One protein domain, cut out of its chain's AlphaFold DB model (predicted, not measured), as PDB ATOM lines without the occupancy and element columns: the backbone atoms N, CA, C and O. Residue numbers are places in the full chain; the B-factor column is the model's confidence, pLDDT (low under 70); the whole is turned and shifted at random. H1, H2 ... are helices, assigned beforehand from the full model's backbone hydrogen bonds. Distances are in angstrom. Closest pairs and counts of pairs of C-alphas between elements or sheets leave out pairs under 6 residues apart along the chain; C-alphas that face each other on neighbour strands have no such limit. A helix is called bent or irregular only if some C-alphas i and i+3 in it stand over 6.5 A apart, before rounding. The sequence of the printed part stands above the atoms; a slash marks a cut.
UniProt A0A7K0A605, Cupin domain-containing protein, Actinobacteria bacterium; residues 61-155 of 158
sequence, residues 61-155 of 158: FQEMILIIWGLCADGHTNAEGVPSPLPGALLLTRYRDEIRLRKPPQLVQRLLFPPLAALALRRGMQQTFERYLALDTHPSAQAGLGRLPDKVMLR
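Overview. This is residues 61 to 155 of the 158 residues of the protein "Cupin domain-containing protein" of Actinobacteria bacterium (UniProt A0A7K0A605). Two helices, H1 and H2, run side by side in opposite directions in the middle, and H3 to H6 wrap round them in an open arc. Kinked H3 packs crosswise on H2, H4 packs crosswise on H1, short H5 packs on residues 69 to 73 of H1, and H6 lies at the far end of the arc. The printed part has 95 residues with six named helices, H1 to H6 in chain order, and no named strand; the class is all helix. It is compact, with a radius of gyration of the C-alphas of 13.3 A and spans of 39 by 29 by 23 A.

Arrangement. H3, residues 106 to 122, has a kink of 33 degrees near residue 113 and is irregular, but only just: C-alphas 111 and 114 are 6.6 A apart. It touches H2, residues 85 to 94, the closest C-alphas being those of Leu 90 and Ala 117, 4.1 A apart; at 72 degrees they are only just about perpendicular. H1, residues 61 to 73, is close to H2 but not clearly touching, Met 64 and Leu 91 having the closest C-alphas at 7.3 A, with a shallow tilt of 11 degrees, opposite ways. H1 touches H4, residues 125 to 133, with closest C-alphas Gly 70 and Tyr 132 at 5.4 A; at 71 degrees they are only just about perpendicular. Residues 69 to 73 of H1 alone touch H5, residues 139 to 142, the closest C-alphas being those of Gly 70 and Pro 139, 5.9 A apart. H6, residues 150 to 153, touches no helix. Every O i to N i+4 pair is within hydrogen-bond range in H1, H2 and H4, and 10 of 13 in H3; H5 and H6 are too short for such a pair.

Along the chain. From first to last C-alpha, H3 measures 24.4 A, H1 18.2 A, H2 14.0 A and H4 12.6 A. C-alpha 61 of H1 is at (74.026, 20.644, 142.813), and C-alpha 153 of H6 at (84.676, 41.471, 144.714).

Size, cuts and confidence. The C-alphas farthest apart, of Leu 107 and Gly 144, are 39.7 A apart. The printed part has no cut; the links H1 to H2 and H2 to H3 are long. Residues 141 to 155 have pLDDT under 70.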
ATOM      1  N   PHE A  61      72.960  19.639 142.734       93.81
ATOM      2  CA  PHE A  61      74.026  20.644 142.813       93.81
ATOM      3  C   PHE A  61      73.762  21.867 141.924       93.81
ATOM      4  O   PHE A  61      73.986  22.995 142.354       93.81
ATOM      5  N   GLN A  62      73.256  21.663 140.702       92.00
ATOM      6  CA  GLN A  62      72.948  22.767 139.784       92.00
ATOM      7  C   GLN A  62      71.898  23.720 140.365       92.00
ATOM      8  O   GLN A  62      72.080  24.931 140.322       92.00
ATOM      9  N   GLU A  63      70.835  23.194 140.976       95.31
ATOM     10  CA  GLU A  63      69.855  24.034 141.668       95.31
ATOM     11  C   GLU A  63      70.513  24.793 142.828       95.31
ATOM     12  O   GLU A  63      70.335  26.000 142.972       95.31
ATOM     13  N   MET A  64      71.308  24.097 143.645       95.62
ATOM     14  CA  MET A  64      71.982  24.681 144.803       95.62
ATOM     15  C   MET A  64      72.913  25.839 144.418       95.62
ATOM     16  O   MET A  64      72.869  26.891 145.063       95.62
ATOM     17  N   ILE A  65      73.752  25.668 143.391       93.00
ATOM     18  CA  ILE A  65      74.723  26.695 142.995       93.00
ATOM     19  C   ILE A  65      74.032  27.930 142.406       93.00
ATOM     20  O   ILE A  65      74.456  29.049 142.694       93.00
ATOM     21  N   LEU A  66      72.914  27.751 141.692       93.44
ATOM     22  CA  LEU A  66      72.080  28.862 141.228       93.44
ATOM     23  C   LEU A  66      71.512  29.661 142.404       93.44
ATOM     24  O   LEU A  66      71.638  30.881 142.426       93.44
ATOM     25  N   ILE A  67      70.996  28.996 143.448       96.00
ATOM     26  CA  ILE A  67      70.550  29.698 144.661       96.00
ATOM     27  C   ILE A  67      71.695  30.514 145.283       96.00
ATOM     28  O   ILE A  67      71.486  31.667 145.661       96.00
ATOM     29  N   ILE A  68      72.897  29.942 145.403       94.25
ATOM     30  CA  ILE A  68      74.057  30.638 145.987       94.25
ATOM     31  C   ILE A  68      74.414  31.881 145.162       94.25
ATOM     32  O   ILE A  68      74.596  32.961 145.728       94.25
ATOM     33  N   TRP A  69      74.478  31.759 143.834       91.62
ATOM     34  CA  TRP A  69      74.762  32.891 142.952       91.62
ATOM     35  C   TRP A  69      73.646  33.931 142.948       91.62
ATOM     36  O   TRP A  69      73.944  35.122 142.957       91.62
ATOM     37  N   GLY A  70      72.383  33.514 143.005       93.56
ATOM     38  CA  GLY A  70      71.244  34.417 143.130       93.56
ATOM     39  C   GLY A  70      71.286  35.229 144.422       93.56
ATOM     40  O   GLY A  70      71.181  36.455 144.393       93.56
ATOM     41  N   LEU A  71      71.557  34.566 145.552       93.94
ATOM     42  CA  LEU A  71      71.770  35.229 146.840       93.94
ATOM     43  C   LEU A  71      72.948  36.202 146.789       93.94
ATOM     44  O   LEU A  71      72.889  37.272 147.391       93.94
ATOM     45  N   CYS A  72      74.017  35.838 146.086       91.75
ATOM     46  CA  CYS A  72      75.179  36.692 145.914       91.75
ATOM     47  C   CYS A  72      74.860  37.935 145.073       91.75
ATOM     48  O   CYS A  72      75.219  39.044 145.470       91.75
ATOM     49  N   ALA A  73      74.163  37.761 143.949       89.50
ATOM     50  CA  ALA A  73      73.777  38.834 143.035       89.50
ATOM     51  C   ALA A  73      72.849  39.853 143.713       89.50
ATOM     52  O   ALA A  73      73.095  41.055 143.643       89.50
ATOM     53  N   ASP A  74      71.867  39.378 144.479       90.69
ATOM     54  CA  ASP A  74      70.979  40.241 145.269       90.69
ATOM     55  C   ASP A  74      71.621  40.740 146.567       90.69
ATOM     56  O   ASP A  74      71.053  41.543 147.312       90.69
ATOM     57  N   GLY A  75      72.834  40.277 146.860       89.38
ATOM     58  CA  GLY A  75      73.613  40.803 147.954       89.38
ATOM     59  C   GLY A  75      73.168  40.344 149.341       89.38
ATOM     60  O   GLY A  75      73.412  41.054 150.319       89.38
ATOM     61  N   HIS A  76      72.556  39.164 149.409       92.50
ATOM     62  CA  HIS A  76      72.230  38.420 150.623       92.50
ATOM     63  C   HIS A  76      73.411  37.612 151.176       92.50
ATOM     64  O   HIS A  76      73.234  36.874 152.150       92.50
ATOM     65  N   THR A  77      74.602  37.752 150.598       92.38
ATOM     66  CA  THR A  77      75.858  37.188 151.098       92.38
ATOM     67  C   THR A  77      76.774  38.267 151.675       92.38
ATOM     68  O   THR A  77      76.658  39.455 151.358       92.38
ATOM     69  N   ASN A  78      77.702  37.856 152.539       88.94
ATOM     70  CA  ASN A  78      78.844  38.693 152.905       88.94
ATOM     71  C   ASN A  78      79.920  38.682 151.793       88.94
ATOM     72  O   ASN A  78      79.777  38.009 150.771       88.94
ATOM     73  N   ALA A  79      81.032  39.391 152.015       82.69
ATOM     74  CA  ALA A  79      82.155  39.448 151.073       82.69
ATOM     75  C   ALA A  79      82.857  38.093 150.833       82.69
ATOM     76  O   ALA A  79      83.674  37.969 149.930       82.69
ATOM     77  N   GLU A  80      82.558  37.073 151.639       81.31
ATOM     78  CA  GLU A  80      83.086  35.713 151.482       81.31
ATOM     79  C   GLU A  80      82.094  34.776 150.777       81.31
ATOM     80  O   GLU A  80      82.334  33.574 150.705       81.31
ATOM     81  N   GLY A  81      80.964  35.301 150.290       83.25
ATOM     82  CA  GLY A  81      79.914  34.500 149.662       83.25
ATOM     83  C   GLY A  81      79.049  33.720 150.656       83.25
ATOM     84  O   GLY A  81      78.204  32.934 150.237       83.25
ATOM     85  N   VAL A  82      79.206  33.940 151.967       88.94
ATOM     86  CA  VAL A  82      78.410  33.261 152.999       88.94
ATOM     87  C   VAL A  82      77.014  33.891 153.063       88.94
ATOM     88  O   VAL A  82      76.918  35.099 153.307       88.94
ATOM     89  N   PRO A  83      75.929  33.115 152.877       93.44
ATOM     90  CA  PRO A  83      74.567  33.632 152.950       93.44
ATOM     91  C   PRO A  83      74.186  34.180 154.328       93.44
ATOM     92  O   PRO A  83      74.621  33.682 155.367       93.44
ATOM     93  N   SER A  84      73.273  35.150 154.332       93.88
ATOM     94  CA  SER A  84      72.598  35.631 155.541       93.88
ATOM     95  C   SER A  84      71.889  34.479 156.278       93.88
ATOM     96  O   SER A  84      71.452  33.523 155.629       93.88
ATOM     97  N   PRO A  85      71.689  34.551 157.609       93.88
ATOM     98  CA  PRO A  85      71.276  33.392 158.409       93.88
ATOM     99  C   PRO A  85      70.002  32.672 157.940       93.88
ATOM    100  O   PRO A  85      69.982  31.447 157.883       93.88
ATOM    101  N   LEU A  86      68.941  33.406 157.585       95.31
ATOM    102  CA  LEU A  86      67.673  32.806 157.144       95.31
ATOM    103  C   LEU A  86      67.753  32.128 155.762       95.31
ATOM    104  O   LEU A  86      67.438  30.938 155.693       95.31
ATOM    105  N   PRO A  87      68.185  32.804 154.673       95.88
ATOM    106  CA  PRO A  87      68.338  32.130 153.384       95.88
ATOM    107  C   PRO A  87      69.410  31.035 153.435       95.88
ATOM    108  O   PRO A  87      69.240  29.992 152.810       95.88
ATOM    109  N   GLY A  88      70.468  31.219 154.234       95.94
ATOM    110  CA  GLY A  88      71.483  30.196 154.480       95.94
ATOM    111  C   GLY A  88      70.914  28.951 155.155       95.94
ATOM    112  O   GLY A  88      71.166  27.842 154.695       95.94
ATOM    113  N   ALA A  89      70.091  29.103 156.194       96.50
ATOM    114  CA  ALA A  89      69.446  27.965 156.846       96.50
ATOM    115  C   ALA A  89      68.486  27.222 155.905       96.50
ATOM    116  O   ALA A  89      68.451  25.991 155.923       96.50
ATOM    117  N   LEU A  90      67.742  27.946 155.059       97.56
ATOM    118  CA  LEU A  90      66.886  27.333 154.042       97.56
ATOM    119  C   LEU A  90      67.708  26.557 153.004       97.56
ATOM    120  O   LEU A  90      67.397  25.396 152.743       97.56
ATOM    121  N   LEU A  91      68.782  27.155 152.475       97.25
ATOM    122  CA  LEU A  91      69.723  26.514 151.551       97.25
ATOM    123  C   LEU A  91      70.309  25.228 152.160       97.25
ATOM    124  O   LEU A  91      70.164  24.154 151.584       97.25
ATOM    125  N   LEU A  92      70.904  25.325 153.352       95.94
ATOM    126  CA  LEU A  92      71.580  24.215 154.038       95.94
ATOM    127  C   LEU A  92      70.612  23.115 154.494       95.94
ATOM    128  O   LEU A  92      71.017  21.968 154.664       95.94
ATOM    129  N   THR A  93      69.331  23.440 154.687       96.56
ATOM    130  CA  THR A  93      68.291  22.438 154.962       96.56
ATOM    131  C   THR A  93      67.820  21.753 153.676       96.56
ATOM    132  O   THR A  93      67.665  20.531 153.667       96.56
ATOM    133  N   ARG A  94      67.597  22.517 152.594       96.38
ATOM    134  CA  ARG A  94      67.062  22.027 151.307       96.38
ATOM    135  C   ARG A  94      68.076  21.213 150.499       96.38
ATOM    136  O   ARG A  94      67.645  20.345 149.743       96.38
ATOM    137  N   TYR A  95      69.371  21.490 150.666       95.69
ATOM    138  CA  TYR A  95      70.479  20.869 149.924       95.69
ATOM    139  C   TYR A  95      71.520  20.218 150.851       95.69
ATOM    140  O   TYR A  95      72.728  20.305 150.644       95.69
ATOM    141  N   ARG A  96      71.061  19.597 151.944       93.31
ATOM    142  CA  ARG A  96      71.921  18.985 152.978       93.31
ATOM    143  C   ARG A  96      72.770  17.801 152.486       93.31
ATOM    144  O   ARG A  96      73.668  17.340 153.204       93.31
ATOM    145  N   ASP A  97      72.414  17.248 151.330       91.94
ATOM    146  CA  ASP A  97      73.101  16.113 150.716       91.94
ATOM    147  C   ASP A  97      74.204  16.596 149.760       91.94
ATOM    148  O   ASP A  97      75.218  15.915 149.617       91.94
ATOM    149  N   GLU A  98      74.063  17.812 149.225       92.88
ATOM    150  CA  GLU A  98      75.022  18.504 148.365       92.88
ATOM    151  C   GLU A  98      76.046  19.330 149.160       92.88
ATOM    152  O   GLU A  98      77.238  19.259 148.876       92.88
ATOM    153  N   ILE A  99      75.612  20.097 150.169       91.12
ATOM    154  CA  ILE A  99      76.481  21.002 150.938       91.12
ATOM    155  C   ILE A  99      76.342  20.806 152.445       91.12
ATOM    156  O   ILE A  99      75.253  20.692 153.010       91.12
ATOM    157  N   ARG A 100      77.491  20.809 153.126       89.94
ATOM    158  CA  ARG A 100      77.595  20.751 154.587       89.94
ATOM    159  C   ARG A 100      78.678  21.707 155.047       89.94
ATOM    160  O   ARG A 100      79.759  21.760 154.464       89.94
ATOM    161  N   LEU A 101      78.412  22.449 156.118       89.31
ATOM    162  CA  LEU A 101      79.434  23.321 156.688       89.31
ATOM    163  C   LEU A 101      80.434  22.503 157.506       89.31
ATOM    164  O   LEU A 101      80.058  21.561 158.203       89.31
ATOM    165  N   ARG A 102      81.703  22.921 157.506       88.00
ATOM    166  CA  ARG A 102      82.718  22.367 158.420       88.00
ATOM    167  C   ARG A 102      82.419  22.698 159.883       88.00
ATOM    168  O   ARG A 102      82.698  21.903 160.774       88.00
ATOM    169  N   LYS A 103      81.891  23.898 160.133       87.38
ATOM    170  CA  LYS A 103      81.446  24.371 161.447       87.38
ATOM    171  C   LYS A 103      80.112  25.105 161.276       87.38
ATOM    172  O   LYS A 103      79.991  25.860 160.313       87.38
ATOM    173  N   PRO A 104      79.142  24.931 162.192       90.00
ATOM    174  CA  PRO A 104      79.187  24.105 163.412       90.00
ATOM    175  C   PRO A 104      79.106  22.587 163.118       90.00
ATOM    176  O   PRO A 104      78.896  22.221 161.965       90.00
ATOM    177  N   PRO A 105      79.283  21.681 164.104       92.38
ATOM    178  CA  PRO A 105      79.178  20.233 163.882       92.38
ATOM    179  C   PRO A 105      77.849  19.813 163.239       92.38
ATOM    180  O   PRO A 105      76.818  20.448 163.461       92.38
ATOM    181  N   GLN A 106      77.849  18.709 162.490       90.38
ATOM    182  CA  GLN A 106      76.686  18.273 161.704       90.38
ATOM    183  C   GLN A 106      75.414  18.093 162.548       90.38
ATOM    184  O   GLN A 106      74.327  18.448 162.101       90.38
ATOM    185  N   LEU A 107      75.534  17.593 163.784       94.25
ATOM    186  CA  LEU A 107      74.387  17.456 164.685       94.25
ATOM    187  C   LEU A 107      73.748  18.815 165.010       94.25
ATOM    188  O   LEU A 107      72.528  18.942 164.984       94.25
ATOM    189  N   VAL A 108      74.568  19.844 165.239       94.94
ATOM    190  CA  VAL A 108      74.086  21.209 165.486       94.94
ATOM    191  C   VAL A 108      73.380  21.749 164.247       94.94
ATOM    192  O   VAL A 108      72.278  22.274 164.362       94.94
ATOM    193  N   GLN A 109      73.962  21.562 163.058       94.75
ATOM    194  CA  GLN A 109      73.330  21.966 161.793       94.75
ATOM    195  C   GLN A 109      71.952  21.303 161.616       94.75
ATOM    196  O   GLN A 109      70.975  21.980 161.301       94.75
ATOM    197  N   ARG A 110      71.853  19.993 161.890       93.69
ATOM    198  CA  ARG A 110      70.611  19.208 161.766       93.69
ATOM    199  C   ARG A 110      69.503  19.650 162.720       93.69
ATOM    200  O   ARG A 110      68.338  19.468 162.385       93.69
ATOM    201  N   LEU A 111      69.850  20.199 163.882       96.06
ATOM    202  CA  LEU A 111      68.875  20.677 164.866       96.06
ATOM    203  C   LEU A 111      68.515  22.153 164.654       96.06
ATOM    204  O   LEU A 111      67.359  22.533 164.819       96.06
ATOM    205  N   LEU A 112      69.489  22.982 164.273       95.69
ATOM    206  CA  LEU A 112      69.325  24.432 164.200       95.69
ATOM    207  C   LEU A 112      68.717  24.912 162.877       95.69
ATOM    208  O   LEU A 112      67.911  25.841 162.876       95.69
ATOM    209  N   PHE A 113      69.107  24.329 161.742       96.44
ATOM    210  CA  PHE A 113      68.717  24.868 160.436       96.44
ATOM    211  C   PHE A 113      67.256  24.611 160.047       96.44
ATOM    212  O   PHE A 113      66.639  25.559 159.560       96.44
ATOM    213  N   PRO A 114      66.636  23.443 160.310       97.19
ATOM    214  CA  PRO A 114      65.235  23.217 159.951       97.19
ATOM    215  C   PRO A 114      64.223  24.235 160.518       97.19
ATOM    216  O   PRO A 114      63.399  24.723 159.741       97.19
ATOM    217  N   PRO A 115      64.252  24.633 161.810       97.50
ATOM    218  CA  PRO A 115      63.318  25.646 162.308       97.50
ATOM    219  C   PRO A 115      63.562  27.031 161.687       97.50
ATOM    220  O   PRO A 115      62.608  27.749 161.380       97.50
ATOM    221  N   LEU A 116      64.822  27.400 161.436       97.06
ATOM    222  CA  LEU A 116      65.163  28.643 160.736       97.06
ATOM    223  C   LEU A 116      64.714  28.612 159.267       97.06
ATOM    224  O   LEU A 116      64.220  29.617 158.757       97.06
ATOM    225  N   ALA A 117      64.818  27.459 158.606       97.31
ATOM    226  CA  ALA A 117      64.316  27.241 157.257       97.31
ATOM    227  C   ALA A 117      62.786  27.363 157.201       97.31
ATOM    228  O   ALA A 117      62.257  28.050 156.330       97.31
ATOM    229  N   ALA A 118      62.061  26.788 158.165       97.44
ATOM    230  CA  ALA A 118      60.612  26.961 158.263       97.44
ATOM    231  C   ALA A 118      60.230  28.442 158.435       97.44
ATOM    232  O   ALA A 118      59.292  28.931 157.807       97.44
ATOM    233  N   LEU A 119      60.991  29.188 159.239       97.69
ATOM    234  CA  LEU A 119      60.802  30.627 159.399       97.69
ATOM    235  C   LEU A 119      61.106  31.412 158.110       97.69
ATOM    236  O   LEU A 119      60.388  32.360 157.793       97.69
ATOM    237  N   ALA A 120      62.135  31.019 157.357       96.56
ATOM    238  CA  ALA A 120      62.454  31.581 156.045       96.56
ATOM    239  C   ALA A 120      61.315  31.352 155.036       96.56
ATOM    240  O   ALA A 120      60.893  32.291 154.359       96.56
ATOM    241  N   LEU A 121      60.750  30.141 154.998       96.69
ATOM    242  CA  LEU A 121      59.593  29.812 154.160       96.69
ATOM    243  C   LEU A 121      58.365  30.648 154.533       96.69
ATOM    244  O   LEU A 121      57.726  31.220 153.654       96.69
ATOM    245  N   ARG A 122      58.079  30.804 155.834       96.81
ATOM    246  CA  ARG A 122      56.988  31.673 156.319       96.81
ATOM    247  C   ARG A 122      57.183  33.144 155.952       96.81
ATOM    248  O   ARG A 122      56.204  33.877 155.876       96.81
ATOM    249  N   ARG A 123      58.424  33.574 155.710       95.38
ATOM    250  CA  ARG A 123      58.764  34.910 155.198       95.38
ATOM    251  C   ARG A 123      58.755  35.012 153.669       95.38
ATOM    252  O   ARG A 123      59.190  36.026 153.139       95.38
ATOM    253  N   GLY A 124      58.282  33.989 152.959       94.31
ATOM    254  CA  GLY A 124      58.148  34.015 151.503       94.31
ATOM    255  C   GLY A 124      59.435  33.720 150.731       94.31
ATOM    256  O   GLY A 124      59.428  33.817 149.507       94.31
ATOM    257  N   MET A 125      60.523  33.292 151.391       94.81
ATOM    258  CA  MET A 125      61.803  33.015 150.710       94.81
ATOM    259  C   MET A 125      61.726  31.886 149.674       94.81
ATOM    260  O   MET A 125      62.626  31.767 148.847       94.81
ATOM    261  N   GLN A 126      60.650  31.092 149.672       94.31
ATOM    262  CA  GLN A 126      60.387  30.154 148.584       94.31
ATOM    263  C   GLN A 126      60.338  30.879 147.234       94.31
ATOM    264  O   GLN A 126      60.991  30.439 146.300       94.31
ATOM    265  N   GLN A 127      59.637  32.013 147.141       94.75
ATOM    266  CA  GLN A 127      59.514  32.769 145.888       94.75
ATOM    267  C   GLN A 127      60.873  33.305 145.424       94.75
ATOM    268  O   GLN A 127      61.184  33.280 144.237       94.75
ATOM    269  N   THR A 128      61.713  33.729 146.372       94.19
ATOM    270  CA  THR A 128      63.095  34.135 146.096       94.19
ATOM    271  C   THR A 128      63.911  32.982 145.512       94.19
ATOM    272  O   THR A 128      64.614  33.189 144.529       94.19
ATOM    273  N   PHE A 129      63.795  31.775 146.078       95.56
ATOM    274  CA  PHE A 129      64.496  30.593 145.572       95.56
ATOM    275  C   PHE A 129      63.976  30.172 144.195       95.56
ATOM    276  O   PHE A 129      64.788  29.925 143.317       95.56
ATOM    277  N   GLU A 130      62.659  30.148 143.972       95.06
ATOM    278  CA  GLU A 130      62.092  29.819 142.655       95.06
ATOM    279  C   GLU A 130      62.550  30.811 141.575       95.06
ATOM    280  O   GLU A 130      62.927  30.401 140.481       95.06
ATOM    281  N   ARG A 131      62.638  32.109 141.900       94.31
ATOM    282  CA  ARG A 131      63.219  33.112 140.994       94.31
ATOM    283  C   ARG A 131      64.685  32.814 140.656       94.31
ATOM    284  O   ARG A 131      65.100  33.042 139.530       94.31
ATOM    285  N   TYR A 132      65.470  32.298 141.602       94.62
ATOM    286  CA  TYR A 132      66.853  31.878 141.340       94.62
ATOM    287  C   TYR A 132      66.957  30.530 140.610       94.62
ATOM    288  O   TYR A 132      68.043  30.147 140.202       94.62
ATOM    289  N   LEU A 133      65.868  29.787 140.432       93.62
ATOM    290  CA  LEU A 133      65.869  28.575 139.604       93.62
ATOM    291  C   LEU A 133      65.399  28.856 138.169       93.62
ATOM    292  O   LEU A 133      65.645  28.048 137.275       93.62
ATOM    293  N   ALA A 134      64.781  30.013 137.925       91.44
ATOM    294  CA  ALA A 134      64.420  30.480 136.593       91.44
ATOM    295  C   ALA A 134      65.665  31.006 135.850       91.44
ATOM    296  O   ALA A 134      66.087  32.145 136.031       91.44
ATOM    297  N   LEU A 135      66.291  30.147 135.038       83.81
ATOM    298  CA  LEU A 135      67.562  30.427 134.351       83.81
ATOM    299  C   LEU A 135      67.517  31.653 133.426       83.81
ATOM    300  O   LEU A 135      68.479  32.414 133.359       83.81
ATOM    301  N   ASP A 136      66.404  31.838 132.724       84.50
ATOM    302  CA  ASP A 136      66.151  32.939 131.789       84.50
ATOM    303  C   ASP A 136      66.104  34.311 132.478       84.50
ATOM    304  O   ASP A 136      66.475  35.334 131.904       84.50
ATOM    305  N   THR A 137      65.673  34.318 133.734       85.50
ATOM    306  CA  THR A 137      65.521  35.513 134.565       85.50
ATOM    307  C   THR A 137      66.502  35.533 135.733       85.50
ATOM    308  O   THR A 137      66.384  36.375 136.627       85.50
ATOM    309  N   HIS A 138      67.499  34.642 135.722       87.31
ATOM    310  CA  HIS A 138      68.443  34.518 136.818       87.31
ATOM    311  C   HIS A 138      69.201  35.840 137.001       87.31
ATOM    312  O   HIS A 138      69.752  36.369 136.029       87.31
ATOM    313  N   PRO A 139      69.310  36.378 138.227       83.38
ATOM    314  CA  PRO A 139      69.941  37.679 138.445       83.38
ATOM    315  C   PRO A 139      71.419  37.699 138.026       83.38
ATOM    316  O   PRO A 139      71.912  38.736 137.594       83.38
ATOM    317  N   SER A 140      72.127  36.561 138.062       72.44
ATOM    318  CA  SER A 140      73.494  36.483 137.520       72.44
ATOM    319  C   SER A 140      73.554  36.409 135.988       72.44
ATOM    320  O   SER A 140      74.568  36.795 135.418       72.44
ATOM    321  N   ALA A 141      72.490  35.945 135.318       64.25
ATOM    322  CA  ALA A 141      72.398  35.923 133.855       64.25
ATOM    323  C   ALA A 141      72.062  37.315 133.298       64.25
ATOM    324  O   ALA A 141      72.627  37.737 132.292       64.25
ATOM    325  N   GLN A 142      71.185  38.056 133.982       56.00
ATOM    326  CA  GLN A 142      70.790  39.409 133.580       56.00
ATOM    327  C   GLN A 142      71.884  40.448 133.803       56.00
ATOM    328  O   GLN A 142      71.971  41.425 133.064       56.00
ATOM    329  N   ALA A 143      72.726  40.262 134.811       52.28
ATOM    330  CA  ALA A 143      73.654  41.306 135.203       52.28
ATOM    331  C   ALA A 143      74.954  41.346 134.356       52.28
ATOM    332  O   ALA A 143      75.879  42.075 134.695       52.28
ATOM    333  N   GLY A 144      75.053  40.601 133.242       49.06
ATOM    334  CA  GLY A 144      76.272  40.578 132.409       49.06
ATOM    335  C   GLY A 144      77.513  40.104 133.182       49.06
ATOM    336  O   GLY A 144      78.640  40.469 132.855       49.06
ATOM    337  N   LEU A 145      77.292  39.339 134.258       45.59
ATOM    338  CA  LEU A 145      78.269  39.076 135.304       45.59
ATOM    339  C   LEU A 145      79.063  37.796 135.024       45.59
ATOM    340  O   LEU A 145      78.851  36.765 135.658       45.59
ATOM    341  N   GLY A 146      80.131  37.936 134.246       49.12
ATOM    342  CA  GLY A 146      81.387  37.297 134.662       49.12
ATOM    343  C   GLY A 146      81.880  37.801 136.038       49.12
ATOM    344  O   GLY A 146      82.829  37.264 136.603       49.12
ATOM    345  N   ARG A 147      81.223  38.821 136.619       53.16
ATOM    346  CA  ARG A 147      81.700  39.623 137.746       53.16
ATOM    347  C   ARG A 147      80.634  39.788 138.832       53.16
ATOM    348  O   ARG A 147      79.622  40.405 138.588       53.16
ATOM    349  N   LEU A 148      80.823  39.271 140.043       56.56
ATOM    350  CA  LEU A 148      79.857  39.436 141.151       56.56
ATOM    351  C   LEU A 148      79.757  40.915 141.616       56.56
ATOM    352  O   LEU A 148      80.635  41.706 141.268       56.56
ATOM    353  N   PRO A 149      78.734  41.320 142.407       57.25
ATOM    354  CA  PRO A 149      78.632  42.695 142.916       57.25
ATOM    355  C   PRO A 149      79.913  43.160 143.624       57.25
ATOM    356  O   PRO A 149      80.533  42.374 144.341       57.25
ATOM    357  N   ASP A 150      80.273  44.445 143.516       61.28
ATOM    358  CA  ASP A 150      81.551  44.977 144.030       61.28
ATOM    359  C   ASP A 150      81.805  44.635 145.504       61.28
ATOM    360  O   ASP A 150      82.911  44.254 145.877       61.28
ATOM    361  N   LYS A 151      80.770  44.665 146.351       57.44
ATOM    362  CA  LYS A 151      80.876  44.286 147.773       57.44
ATOM    363  C   LYS A 151      81.373  42.853 148.015       57.44
ATOM    364  O   LYS A 151      81.893  42.571 149.089       57.44
ATOM    365  N   VAL A 152      81.199  41.965 147.037       53.47
ATOM    366  CA  VAL A 152      81.712  40.588 147.033       53.47
ATOM    367  C   VAL A 152      83.110  40.536 146.405       53.47
ATOM    368  O   VAL A 152      83.959  39.783 146.867       53.47
ATOM    369  N   MET A 153      83.386  41.391 145.415       53.16
ATOM    370  CA  MET A 153      84.676  41.471 144.714       53.16
ATOM    371  C   MET A 153      85.778  42.218 145.486       53.16
ATOM    372  O   MET A 153      86.953  42.078 145.160       53.16
ATOM    373  N   LEU A 154      85.446  43.005 146.515       53.12
ATOM    374  CA  LEU A 154      86.406  43.842 147.260       53.12
ATOM    375  C   LEU A 154      87.440  43.066 148.105       53.12
ATOM    376  O   LEU A 154      88.274  43.678 148.781       53.12
ATOM    377  N   ARG A 155      87.453  41.729 148.058       48.31
ATOM    378  CA  ARG A 155      88.540  40.929 148.630       48.31
ATOM    379  C   ARG A 155      89.706  40.833 147.637       48.31
ATOM    380  O   ARG A 155      89.762  39.921 146.827       48.31
TER     381      ARG A 155